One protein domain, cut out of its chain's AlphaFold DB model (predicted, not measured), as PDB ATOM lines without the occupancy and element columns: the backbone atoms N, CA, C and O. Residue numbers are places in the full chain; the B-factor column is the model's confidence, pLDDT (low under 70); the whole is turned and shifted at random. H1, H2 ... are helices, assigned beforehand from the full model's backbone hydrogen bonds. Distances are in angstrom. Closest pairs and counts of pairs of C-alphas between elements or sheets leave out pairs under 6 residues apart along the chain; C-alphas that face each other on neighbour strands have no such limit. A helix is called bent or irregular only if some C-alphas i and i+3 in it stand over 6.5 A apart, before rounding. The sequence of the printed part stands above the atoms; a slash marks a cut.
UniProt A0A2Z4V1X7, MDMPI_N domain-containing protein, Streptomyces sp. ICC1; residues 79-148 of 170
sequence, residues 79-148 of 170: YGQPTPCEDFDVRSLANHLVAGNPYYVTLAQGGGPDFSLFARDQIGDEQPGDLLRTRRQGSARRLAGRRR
ATOM      1  N   TYR A  79      46.375-106.346 110.922       98.06
ATOM      2  CA  TYR A  79      47.357-105.271 111.078       98.06
ATOM      3  C   TYR A  79      47.240-104.481 112.382       98.06
ATOM      4  O   TYR A  79      48.273-104.135 112.952       98.06
ATOM      5  N   GLY A  80      46.022-104.257 112.875       97.44
ATOM      6  CA  GLY A  80      45.782-103.572 114.148       97.44
ATOM      7  C   GLY A  80      45.847-104.471 115.389       97.44
ATOM      8  O   GLY A  80      45.587-103.992 116.489       97.44
ATOM      9  N   GLN A  81      46.128-105.771 115.247       98.19
ATOM     10  CA  GLN A  81      46.200-106.677 116.395       98.19
ATOM     11  C   GLN A  81      47.477-106.428 117.215       98.19
ATOM     12  O   GLN A  81      48.525-106.118 116.639       98.19
ATOM     13  N   PRO A  82      47.420-106.583 118.551       97.81
ATOM     14  CA  PRO A  82      48.591-106.414 119.400       97.81
ATOM     15  C   PRO A  82      49.598-107.546 119.181       97.81
ATOM     16  O   PRO A  82      49.227-108.682 118.872       97.81
ATOM     17  N   THR A  83      50.876-107.263 119.421       95.88
ATOM     18  CA  THR A  83      51.912-108.298 119.536       95.88
ATOM     19  C   THR A  83      52.324-108.484 121.004       95.88
ATOM     20  O   THR A  83      52.003-107.645 121.846       95.88
ATOM     21  N   PRO A  84      53.048-109.562 121.363       95.25
ATOM     22  CA  PRO A  84      53.622-109.699 122.707       95.25
ATOM     23  C   PRO A  84      54.630-108.598 123.078       95.25
ATOM     24  O   PRO A  84      54.981-108.471 124.249       95.25
ATOM     25  N   CYS A  85      55.119-107.836 122.096       92.31
ATOM     26  CA  CYS A  85      55.913-106.634 122.308       92.31
ATOM     27  C   CYS A  85      54.969-105.426 122.279       92.31
ATOM     28  O   CYS A  85      54.441-105.089 121.224       92.31
ATOM     29  N   GLU A  86      54.776-104.761 123.417       92.25
ATOM     30  CA  GLU A  86      53.798-103.664 123.553       92.25
ATOM     31  C   GLU A  86      54.085-102.462 122.635       92.25
ATOM     32  O   GLU A  86      53.171-101.714 122.300       92.25
ATOM     33  N   ASP A  87      55.327-102.315 122.170       91.12
ATOM     34  CA  ASP A  87      55.737-101.271 121.224       91.12
ATOM     35  C   ASP A  87      55.195-101.479 119.798       91.12
ATOM     36  O   ASP A  87      55.326-100.589 118.956       91.12
ATOM     37  N   PHE A  88      54.630-102.655 119.499       96.06
ATOM     38  CA  PHE A  88      54.234-103.031 118.148       96.06
ATOM     39  C   PHE A  88      52.833-103.650 118.079       96.06
ATOM     40  O   PHE A  88      52.533-104.658 118.728       96.06
ATOM     41  N   ASP A  89      52.021-103.112 117.173       97.88
ATOM     42  CA  ASP A  89      50.980-103.877 116.486       97.88
ATOM     43  C   ASP A  89      51.589-104.723 115.346       97.88
ATOM     44  O   ASP A  89      52.780-104.631 115.018       97.88
ATOM     45  N   VAL A  90      50.791-105.594 114.732       98.19
ATOM     46  CA  VAL A  90      51.278-106.482 113.663       98.19
ATOM     47  C   VAL A  90      51.848-105.691 112.476       98.19
ATOM     48  O   VAL A  90      52.891-106.075 111.933       98.19
ATOM     49  N   ARG A  91      51.213-104.581 112.072       97.62
ATOM     50  CA  ARG A  91      51.670-103.773 110.924       97.62
ATOM     51  C   ARG A  91      52.998-103.082 111.197       97.62
ATOM     52  O   ARG A  91      53.878-103.080 110.333       97.62
ATOM     53  N   SER A  92      53.159-102.487 112.367       97.62
ATOM     54  CA  SER A  92      54.391-101.813 112.778       97.62
ATOM     55  C   SER A  92      55.539-102.810 112.945       97.62
ATOM     56  O   SER A  92      56.649-102.524 112.492       97.62
ATOM     57  N   LEU A  93      55.283-104.019 113.463       97.44
ATOM     58  CA  LEU A  93      56.291-105.082 113.509       97.44
ATOM     59  C   LEU A  93      56.715-105.528 112.102       97.44
ATOM     60  O   LEU A  93      57.909-105.652 111.819       97.44
ATOM     61  N   ALA A  94      55.758-105.739 111.194       97.94
ATOM     62  CA  ALA A  94      56.049-106.102 109.808       97.94
ATOM     63  C   ALA A  94      56.903-105.029 109.107       97.94
ATOM     64  O   ALA A  94      57.934-105.346 108.507       97.94
ATOM     65  N   ASN A  95      56.532-103.755 109.260       97.75
ATOM     66  CA  ASN A  95      57.304-102.616 108.764       97.75
ATOM     67  C   ASN A  95      58.730-102.591 109.319       97.75
ATOM     68  O   ASN A  95      59.687-102.449 108.556       97.75
ATOM     69  N   HIS A  96      58.884-102.796 110.628       97.00
ATOM     70  CA  HIS A  96      60.181-102.817 111.295       97.00
ATOM     71  C   HIS A  96      61.114-103.891 110.715       97.00
ATOM     72  O   HIS A  96      62.268-103.613 110.372       97.00
ATOM     73  N   LEU A  97      60.608-105.114 110.536       96.75
ATOM     74  CA  LEU A  97      61.382-106.230 109.984       96.75
ATOM     75  C   LEU A  97      61.802-105.975 108.529       96.75
ATOM     76  O   LEU A  97      62.931-106.273 108.129       96.75
ATOM     77  N   VAL A  98      60.911-105.384 107.734       97.50
ATOM     78  CA  VAL A  98      61.146-105.067 106.320       97.50
ATOM     79  C   VAL A  98      62.110-103.874 106.150       97.50
ATOM     80  O   VAL A  98      62.913-103.865 105.203       97.50
ATOM     81  N   ALA A  99      62.100-102.900 107.070       96.94
ATOM     82  CA  ALA A  99      63.020-101.753 107.109       96.94
ATOM     83  C   ALA A  99      64.486-102.154 107.349       96.94
ATOM     84  O   ALA A  99      65.402-101.499 106.847       96.94
ATOM     85  N   GLY A 100      64.725-103.247 108.082       94.94
ATOM     86  CA  GLY A 100      66.076-103.673 108.455       94.94
ATOM     87  C   GLY A 100      66.991-103.954 107.258       94.94
ATOM     88  O   GLY A 100      68.170-103.616 107.283       94.94
ATOM     89  N   ASN A 101      66.461-104.518 106.170       94.75
ATOM     90  CA  ASN A 101      67.256-104.865 104.985       94.75
ATOM     91  C   ASN A 101      67.961-103.657 104.333       94.75
ATOM     92  O   ASN A 101      69.191-103.682 104.235       94.75
ATOM     93  N   PRO A 102      67.252-102.598 103.885       93.88
ATOM     94  CA  PRO A 102      67.918-101.418 103.339       93.88
ATOM     95  C   PRO A 102      68.820-100.726 104.371       93.88
ATOM     96  O   PRO A 102      69.910-100.297 104.003       93.88
ATOM     97  N   TYR A 103      68.435-100.697 105.651       96.00
ATOM     98  CA  TYR A 103      69.266-100.134 106.720       96.00
ATOM     99  C   TYR A 103      70.639-100.823 106.815       96.00
ATOM    100  O   TYR A 103      71.679-100.166 106.734       96.00
ATOM    101  N   TYR A 104      70.668-102.156 106.913       92.69
ATOM    102  CA  TYR A 104      71.925-102.901 107.018       92.69
ATOM    103  C   TYR A 104      72.749-102.873 105.730       92.69
ATOM    104  O   TYR A 104      73.977-102.902 105.803       92.69
ATOM    105  N   VAL A 105      72.112-102.775 104.558       93.62
ATOM    106  CA  VAL A 105      72.840-102.557 103.300       93.62
ATOM    107  C   VAL A 105      73.575-101.222 103.325       93.62
ATOM    108  O   VAL A 105      74.762-101.208 103.008       93.62
ATOM    109  N   THR A 106      72.914-100.131 103.726       93.44
ATOM    110  CA  THR A 106      73.547 -98.807 103.831       93.44
ATOM    111  C   THR A 106      74.775 -98.859 104.734       93.44
ATOM    112  O   THR A 106      75.861 -98.452 104.318       93.44
ATOM    113  N   LEU A 107      74.641 -99.449 105.925       92.31
ATOM    114  CA  LEU A 107      75.758 -99.603 106.859       92.31
ATOM    115  C   LEU A 107      76.897-100.448 106.277       92.31
ATOM    116  O   LEU A 107      78.064-100.063 106.342       92.31
ATOM    117  N   ALA A 108      76.578-101.592 105.669       89.56
ATOM    118  CA  ALA A 108      77.577-102.479 105.076       89.56
ATOM    119  C   ALA A 108      78.297-101.848 103.869       89.56
ATOM    120  O   ALA A 108      79.412-102.242 103.529       89.56
ATOM    121  N   GLN A 109      77.680-100.856 103.228       90.25
ATOM    122  CA  GLN A 109      78.274-100.085 102.141       90.25
ATOM    123  C   GLN A 109      79.118 -98.896 102.619       90.25
ATOM    124  O   GLN A 109      79.712 -98.225 101.773       90.25
ATOM    125  N   GLY A 110      79.224 -98.673 103.934       93.19
ATOM    126  CA  GLY A 110      79.967 -97.565 104.539       93.19
ATOM    127  C   GLY A 110      79.143 -96.292 104.742       93.19
ATOM    128  O   GLY A 110      79.707 -95.264 105.101       93.19
ATOM    129  N   GLY A 111      77.828 -96.342 104.511       93.00
ATOM    130  CA  GLY A 111      76.919 -95.249 104.842       93.00
ATOM    131  C   GLY A 111      76.673 -95.132 106.349       93.00
ATOM    132  O   GLY A 111      76.922 -96.064 107.116       93.00
ATOM    133  N   GLY A 112      76.168 -93.972 106.772       93.50
ATOM    134  CA  GLY A 112      75.770 -93.725 108.158       93.50
ATOM    135  C   GLY A 112      74.427 -94.371 108.526       93.50
ATOM    136  O   GLY A 112      73.674 -94.790 107.642       93.50
ATOM    137  N   PRO A 113      74.101 -94.452 109.828       93.75
ATOM    138  CA  PRO A 113      72.806 -94.947 110.275       93.75
ATOM    139  C   PRO A 113      71.674 -94.001 109.846       93.75
ATOM    140  O   PRO A 113      71.686 -92.822 110.189       93.75
ATOM    141  N   ASP A 114      70.668 -94.538 109.154       91.81
ATOM    142  CA  ASP A 114      69.414 -93.841 108.840       91.81
ATOM    143  C   ASP A 114      68.247 -94.528 109.558       91.81
ATOM    144  O   ASP A 114      67.638 -95.476 109.057       91.81
ATOM    145  N   PHE A 115      67.939 -94.057 110.766       92.50
ATOM    146  CA  PHE A 115      66.825 -94.588 111.551       92.50
ATOM    147  C   PHE A 115      65.454 -94.138 111.035       92.50
ATOM    148  O   PHE A 115      64.447 -94.747 111.396       92.50
ATOM    149  N   SER A 116      65.390 -93.134 110.151       94.00
ATOM    150  CA  SER A 116      64.112 -92.679 109.594       94.00
ATOM    151  C   SER A 116      63.436 -93.757 108.742       94.00
ATOM    152  O   SER A 116      62.221 -93.723 108.572       94.00
ATOM    153  N   LEU A 117      64.189 -94.758 108.263       92.62
ATOM    154  CA  LEU A 117      63.647 -95.930 107.572       92.62
ATOM    155  C   LEU A 117      62.628 -96.691 108.429       92.62
ATOM    156  O   LEU A 117      61.632 -97.172 107.900       92.62
ATOM    157  N   PHE A 118      62.821 -96.772 109.745       94.06
ATOM    158  CA  PHE A 118      61.919 -97.524 110.624       94.06
ATOM    159  C   PHE A 118      60.610 -96.785 110.938       94.06
ATOM    160  O   PHE A 118      59.676 -97.409 111.424       94.06
ATOM    161  N   ALA A 119      60.533 -95.483 110.649       91.25
ATOM    162  CA  ALA A 119      59.335 -94.668 110.864       91.25
ATOM    163  C   ALA A 119      58.429 -94.568 109.621       91.25
ATOM    164  O   ALA A 119      57.353 -93.981 109.689       91.25
ATOM    165  N   ARG A 120      58.874 -95.085 108.469       93.81
ATOM    166  CA  ARG A 120      58.126 -95.028 107.204       93.81
ATOM    167  C   ARG A 120      57.272 -96.279 107.033       93.81
ATOM    168  O   ARG A 120      57.652 -97.350 107.501       93.81
ATOM    169  N   ASP A 121      56.189 -96.154 106.270       96.19
ATOM    170  CA  ASP A 121      55.487 -97.323 105.750       96.19
ATOM    171  C   ASP A 121      56.350 -97.990 104.672       96.19
ATOM    172  O   ASP A 121      56.589 -97.454 103.591       96.19
ATOM    173  N   GLN A 122      56.907 -99.135 105.033       95.88
ATOM    174  CA  GLN A 122      57.753 -99.968 104.202       95.88
ATOM    175  C   GLN A 122      56.963-100.980 103.394       95.88
ATOM    176  O   GLN A 122      57.489-101.416 102.372       95.88
ATOM    177  N   ILE A 123      55.794-101.397 103.887       97.00
ATOM    178  CA  ILE A 123      55.031-102.509 103.317       97.00
ATOM    179  C   ILE A 123      53.897-102.039 102.410       97.00
ATOM    180  O   ILE A 123      53.560-102.758 101.477       97.00
ATOM    181  N   GLY A 124      53.323-100.853 102.651       95.88
ATOM    182  CA  GLY A 124      52.177-100.364 101.883       95.88
ATOM    183  C   GLY A 124      51.045-101.396 101.855       95.88
ATOM    184  O   GLY A 124      50.600-101.861 102.913       95.88
ATOM    185  N   ASP A 125      50.632-101.771 100.645       95.88
ATOM    186  CA  ASP A 125      49.613-102.798 100.383       95.88
ATOM    187  C   ASP A 125      50.217-104.163  99.985       95.88
ATOM    188  O   ASP A 125      49.488-105.113  99.700       95.88
ATOM    189  N   GLU A 126      51.547-104.289  99.956       96.69
ATOM    190  CA  GLU A 126      52.227-105.532  99.585       96.69
ATOM    191  C   GLU A 126      52.163-106.585 100.706       96.69
ATOM    192  O   GLU A 126      52.143-106.273 101.900       96.69
ATOM    193  N   GLN A 127      52.202-107.866 100.323       97.81
ATOM    194  CA  GLN A 127      52.265-108.986 101.265       97.81
ATOM    195  C   GLN A 127      53.600-108.931 102.056       97.81
ATOM    196  O   GLN A 127      54.676-109.007 101.448       97.81
ATOM    197  N   PRO A 128      53.584-108.825 103.403       97.94
ATOM    198  CA  PRO A 128      54.801-108.564 104.183       97.94
ATOM    199  C   PRO A 128      55.905-109.625 104.074       97.94
ATOM    200  O   PRO A 128      57.096-109.300 104.077       97.94
ATOM    201  N   GLY A 129      55.533-110.903 103.991       97.81
ATOM    202  CA  GLY A 129      56.460-112.019 103.823       97.81
ATOM    203  C   GLY A 129      57.174-111.979 102.474       97.81
ATOM    204  O   GLY A 129      58.403-112.106 102.425       97.81
ATOM    205  N   ASP A 130      56.443-111.736 101.388       98.12
ATOM    206  CA  ASP A 130      57.019-111.628 100.043       98.12
ATOM    207  C   ASP A 130      57.923-110.408  99.897       98.12
ATOM    208  O   ASP A 130      59.028-110.505  99.345       98.12
ATOM    209  N   LEU A 131      57.525-109.277 100.479       97.81
ATOM    210  CA  LEU A 131      58.360-108.088 100.485       97.81
ATOM    211  C   LEU A 131      59.646-108.297 101.302       97.81
ATOM    212  O   LEU A 131      60.739-107.949 100.838       97.81
ATOM    213  N   LEU A 132      59.562-108.926 102.484       97.44
ATOM    214  CA  LEU A 132      60.745-109.278 103.278       97.44
ATOM    215  C   LEU A 132      61.690-110.201 102.492       97.44
ATOM    216  O   LEU A 132      62.905-109.976 102.473       97.44
ATOM    217  N   ARG A 133      61.143-111.218 101.813       97.44
ATOM    218  CA  ARG A 133      61.901-112.151 100.966       97.44
ATOM    219  C   ARG A 133      62.645-111.410  99.858       97.44
ATOM    220  O   ARG A 133      63.861-111.572  99.718       97.44
ATOM    221  N   THR A 134      61.937-110.567  99.112       97.50
ATOM    222  CA  THR A 134      62.483-109.815  97.977       97.50
ATOM    223  C   THR A 134      63.557-108.828  98.429       97.50
ATOM    224  O   THR A 134      64.655-108.792  97.861       97.50
ATOM    225  N   ARG A 135      63.322-108.079  99.516       95.62
ATOM    226  CA  ARG A 135      64.323-107.148 100.062       95.62
ATOM    227  C   ARG A 135      65.575-107.856 100.563       95.62
ATOM    228  O   ARG A 135      66.676-107.338 100.351       95.62
ATOM    229  N   ARG A 136      65.441-109.033 101.180       94.75
ATOM    230  CA  ARG A 136      66.583-109.852 101.607       94.75
ATOM    231  C   ARG A 136      67.421-110.302 100.415       94.75
ATOM    232  O   ARG A 136      68.635-110.116 100.414       94.75
ATOM    233  N   GLN A 137      66.781-110.845  99.380       94.25
ATOM    234  CA  GLN A 137      67.464-111.283  98.159       94.25
ATOM    235  C   GLN A 137      68.174-110.117  97.458       94.25
ATOM    236  O   GLN A 137      69.344-110.235  97.092       94.25
ATOM    237  N   GLY A 138      67.508-108.966  97.326       94.75
ATOM    238  CA  GLY A 138      68.111-107.758  96.761       94.75
ATOM    239  C   GLY A 138      69.302-107.251  97.581       94.75
ATOM    240  O   GLY A 138      70.322-106.856  97.018       94.75
ATOM    241  N   SER A 139      69.212-107.317  98.910       93.25
ATOM    242  CA  SER A 139      70.303-106.938  99.817       93.25
ATOM    243  C   SER A 139      71.507-107.864  99.678       93.25
ATOM    244  O   SER A 139      72.623-107.384  99.509       93.25
ATOM    245  N   ALA A 140      71.282-109.179  99.642       89.81
ATOM    246  CA  ALA A 140      72.338-110.158  99.406       89.81
ATOM    247  C   ALA A 140      73.054-109.910  98.066       89.81
ATOM    248  O   ALA A 140      74.281-109.873  98.030       89.81
ATOM    249  N   ARG A 141      72.306-109.645  96.985       91.88
ATOM    250  CA  ARG A 141      72.873-109.314  95.663       91.88
ATOM    251  C   ARG A 141      73.738-108.049  95.701       91.88
ATOM    252  O   ARG A 141      74.857-108.065  95.197       91.88
ATOM    253  N   ARG A 142      73.260-106.976  96.348       90.94
ATOM    254  CA  ARG A 142      74.015-105.715  96.503       90.94
ATOM    255  C   ARG A 142      75.318-105.887  97.284       90.94
ATOM    256  O   ARG A 142      76.273-105.158  97.031       90.94
ATOM    257  N   LEU A 143      75.353-106.816  98.237       87.06
ATOM    258  CA  LEU A 143      76.527-107.062  99.076       87.06
ATOM    259  C   LEU A 143      77.498-108.081  98.463       87.06
ATOM    260  O   LEU A 143      78.708-107.954  98.650       87.06
ATOM    261  N   ALA A 144      77.004-109.055  97.693       83.25
ATOM    262  CA  ALA A 144      77.826-110.075  97.043       83.25
ATOM    263  C   ALA A 144      78.842-109.475  96.057       83.25
ATOM    264  O   ALA A 144      79.991-109.908  96.028       83.25
ATOM    265  N   GLY A 145      78.462-108.419  95.329       70.50
ATOM    266  CA  GLY A 145      79.351-107.724  94.389       70.50
ATOM    267  C   GLY A 145      80.529-106.977  95.033       70.50
ATOM    268  O   GLY A 145      81.337-106.397  94.315       70.50
ATOM    269  N   ARG A 146      80.637-106.953  96.371       59.78
ATOM    270  CA  ARG A 146      81.625-106.142  97.102       59.78
ATOM    271  C   ARG A 146      82.402-106.923  98.169       59.78
ATOM    272  O   ARG A 146      83.020-106.305  99.035       59.78
ATOM    273  N   ARG A 147      82.385-108.265  98.155       55.50
ATOM    274  CA  ARG A 147      83.137-109.066  99.140       55.50
ATOM    275  C   ARG A 147      84.633-108.722  99.072       55.50
ATOM    276  O   ARG A 147      85.346-109.185  98.190       55.50
ATOM    277  N   ARG A 148      85.116-107.933 100.038       50.16
ATOM    278  CA  ARG A 148      86.535-107.900 100.407       50.16
ATOM    279  C   ARG A 148      86.785-109.078 101.354       50.16
ATOM    280  O   ARG A 148      86.062-109.185 102.352       50.16
TER     281      ARG A 148
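Overview. This is residues 79 to 148 of the 170 residues of the protein "MDMPI_N domain-containing protein" of Streptomyces sp. ICC1 (UniProt A0A2Z4V1X7). Two long helices, H1 and H3, lie side by side and run the same way, with the short helix H2 packed on H1 on a side away from H3. Between the two long helices the chain folds back past H1 through H2, while residues 79 to 89 make a loop before H1. The printed part has 70 residues with three named helices, in the order H1, H2, H3, and no named strand; the class is all helix. It is only just loose, close to compact, with a radius of gyration of the C-alphas of 13.4 A, and elongated, spanning 43 by 24 by 20 A.

Arrangement. H1, residues 90 to 108, is the longest helix and has a kink of 25 degrees near residue 102. It is neither bent nor irregular, but only just: C-alphas 98 and 101 are 6.3 A apart. H1 touches H3, residues 128 to 144; their closest C-alphas, those of Val 98 and Leu 132, are 5.2 A apart. They run the same way at a shallow tilt of 5 degrees. H1 also touches H2, residues 115 to 119, with residues 95 to 103 alone; the closest C-alphas, those of Ala 99 and Phe 118, are 5.6 A apart. H2 and H3 are apart. Every O i to N i+4 pair in H3 is within hydrogen-bond range, against 13 of 15 in H1 and 0 of 1 in H2, where 2 of 2 O i to N i+3 pairs are.

Along the chain. H1 measures 28.0 A from C-alpha 90 at (51.278, -106.482, 113.663) to C-alpha 108. H2 measures 7.5 A from C-alpha 115 to C-alpha 119. H3 measures 24.2 A and ends at C-alpha 144 at (77.826, -110.075, 97.043).

Size, cuts and confidence. The C-alphas farthest apart, those of Gln 81 and Arg 148, are 43.4 A apart. The printed part has no cut, and both links are short. The mean pLDDT of the printed part is 92.8; residues 146 to 148 are under 70.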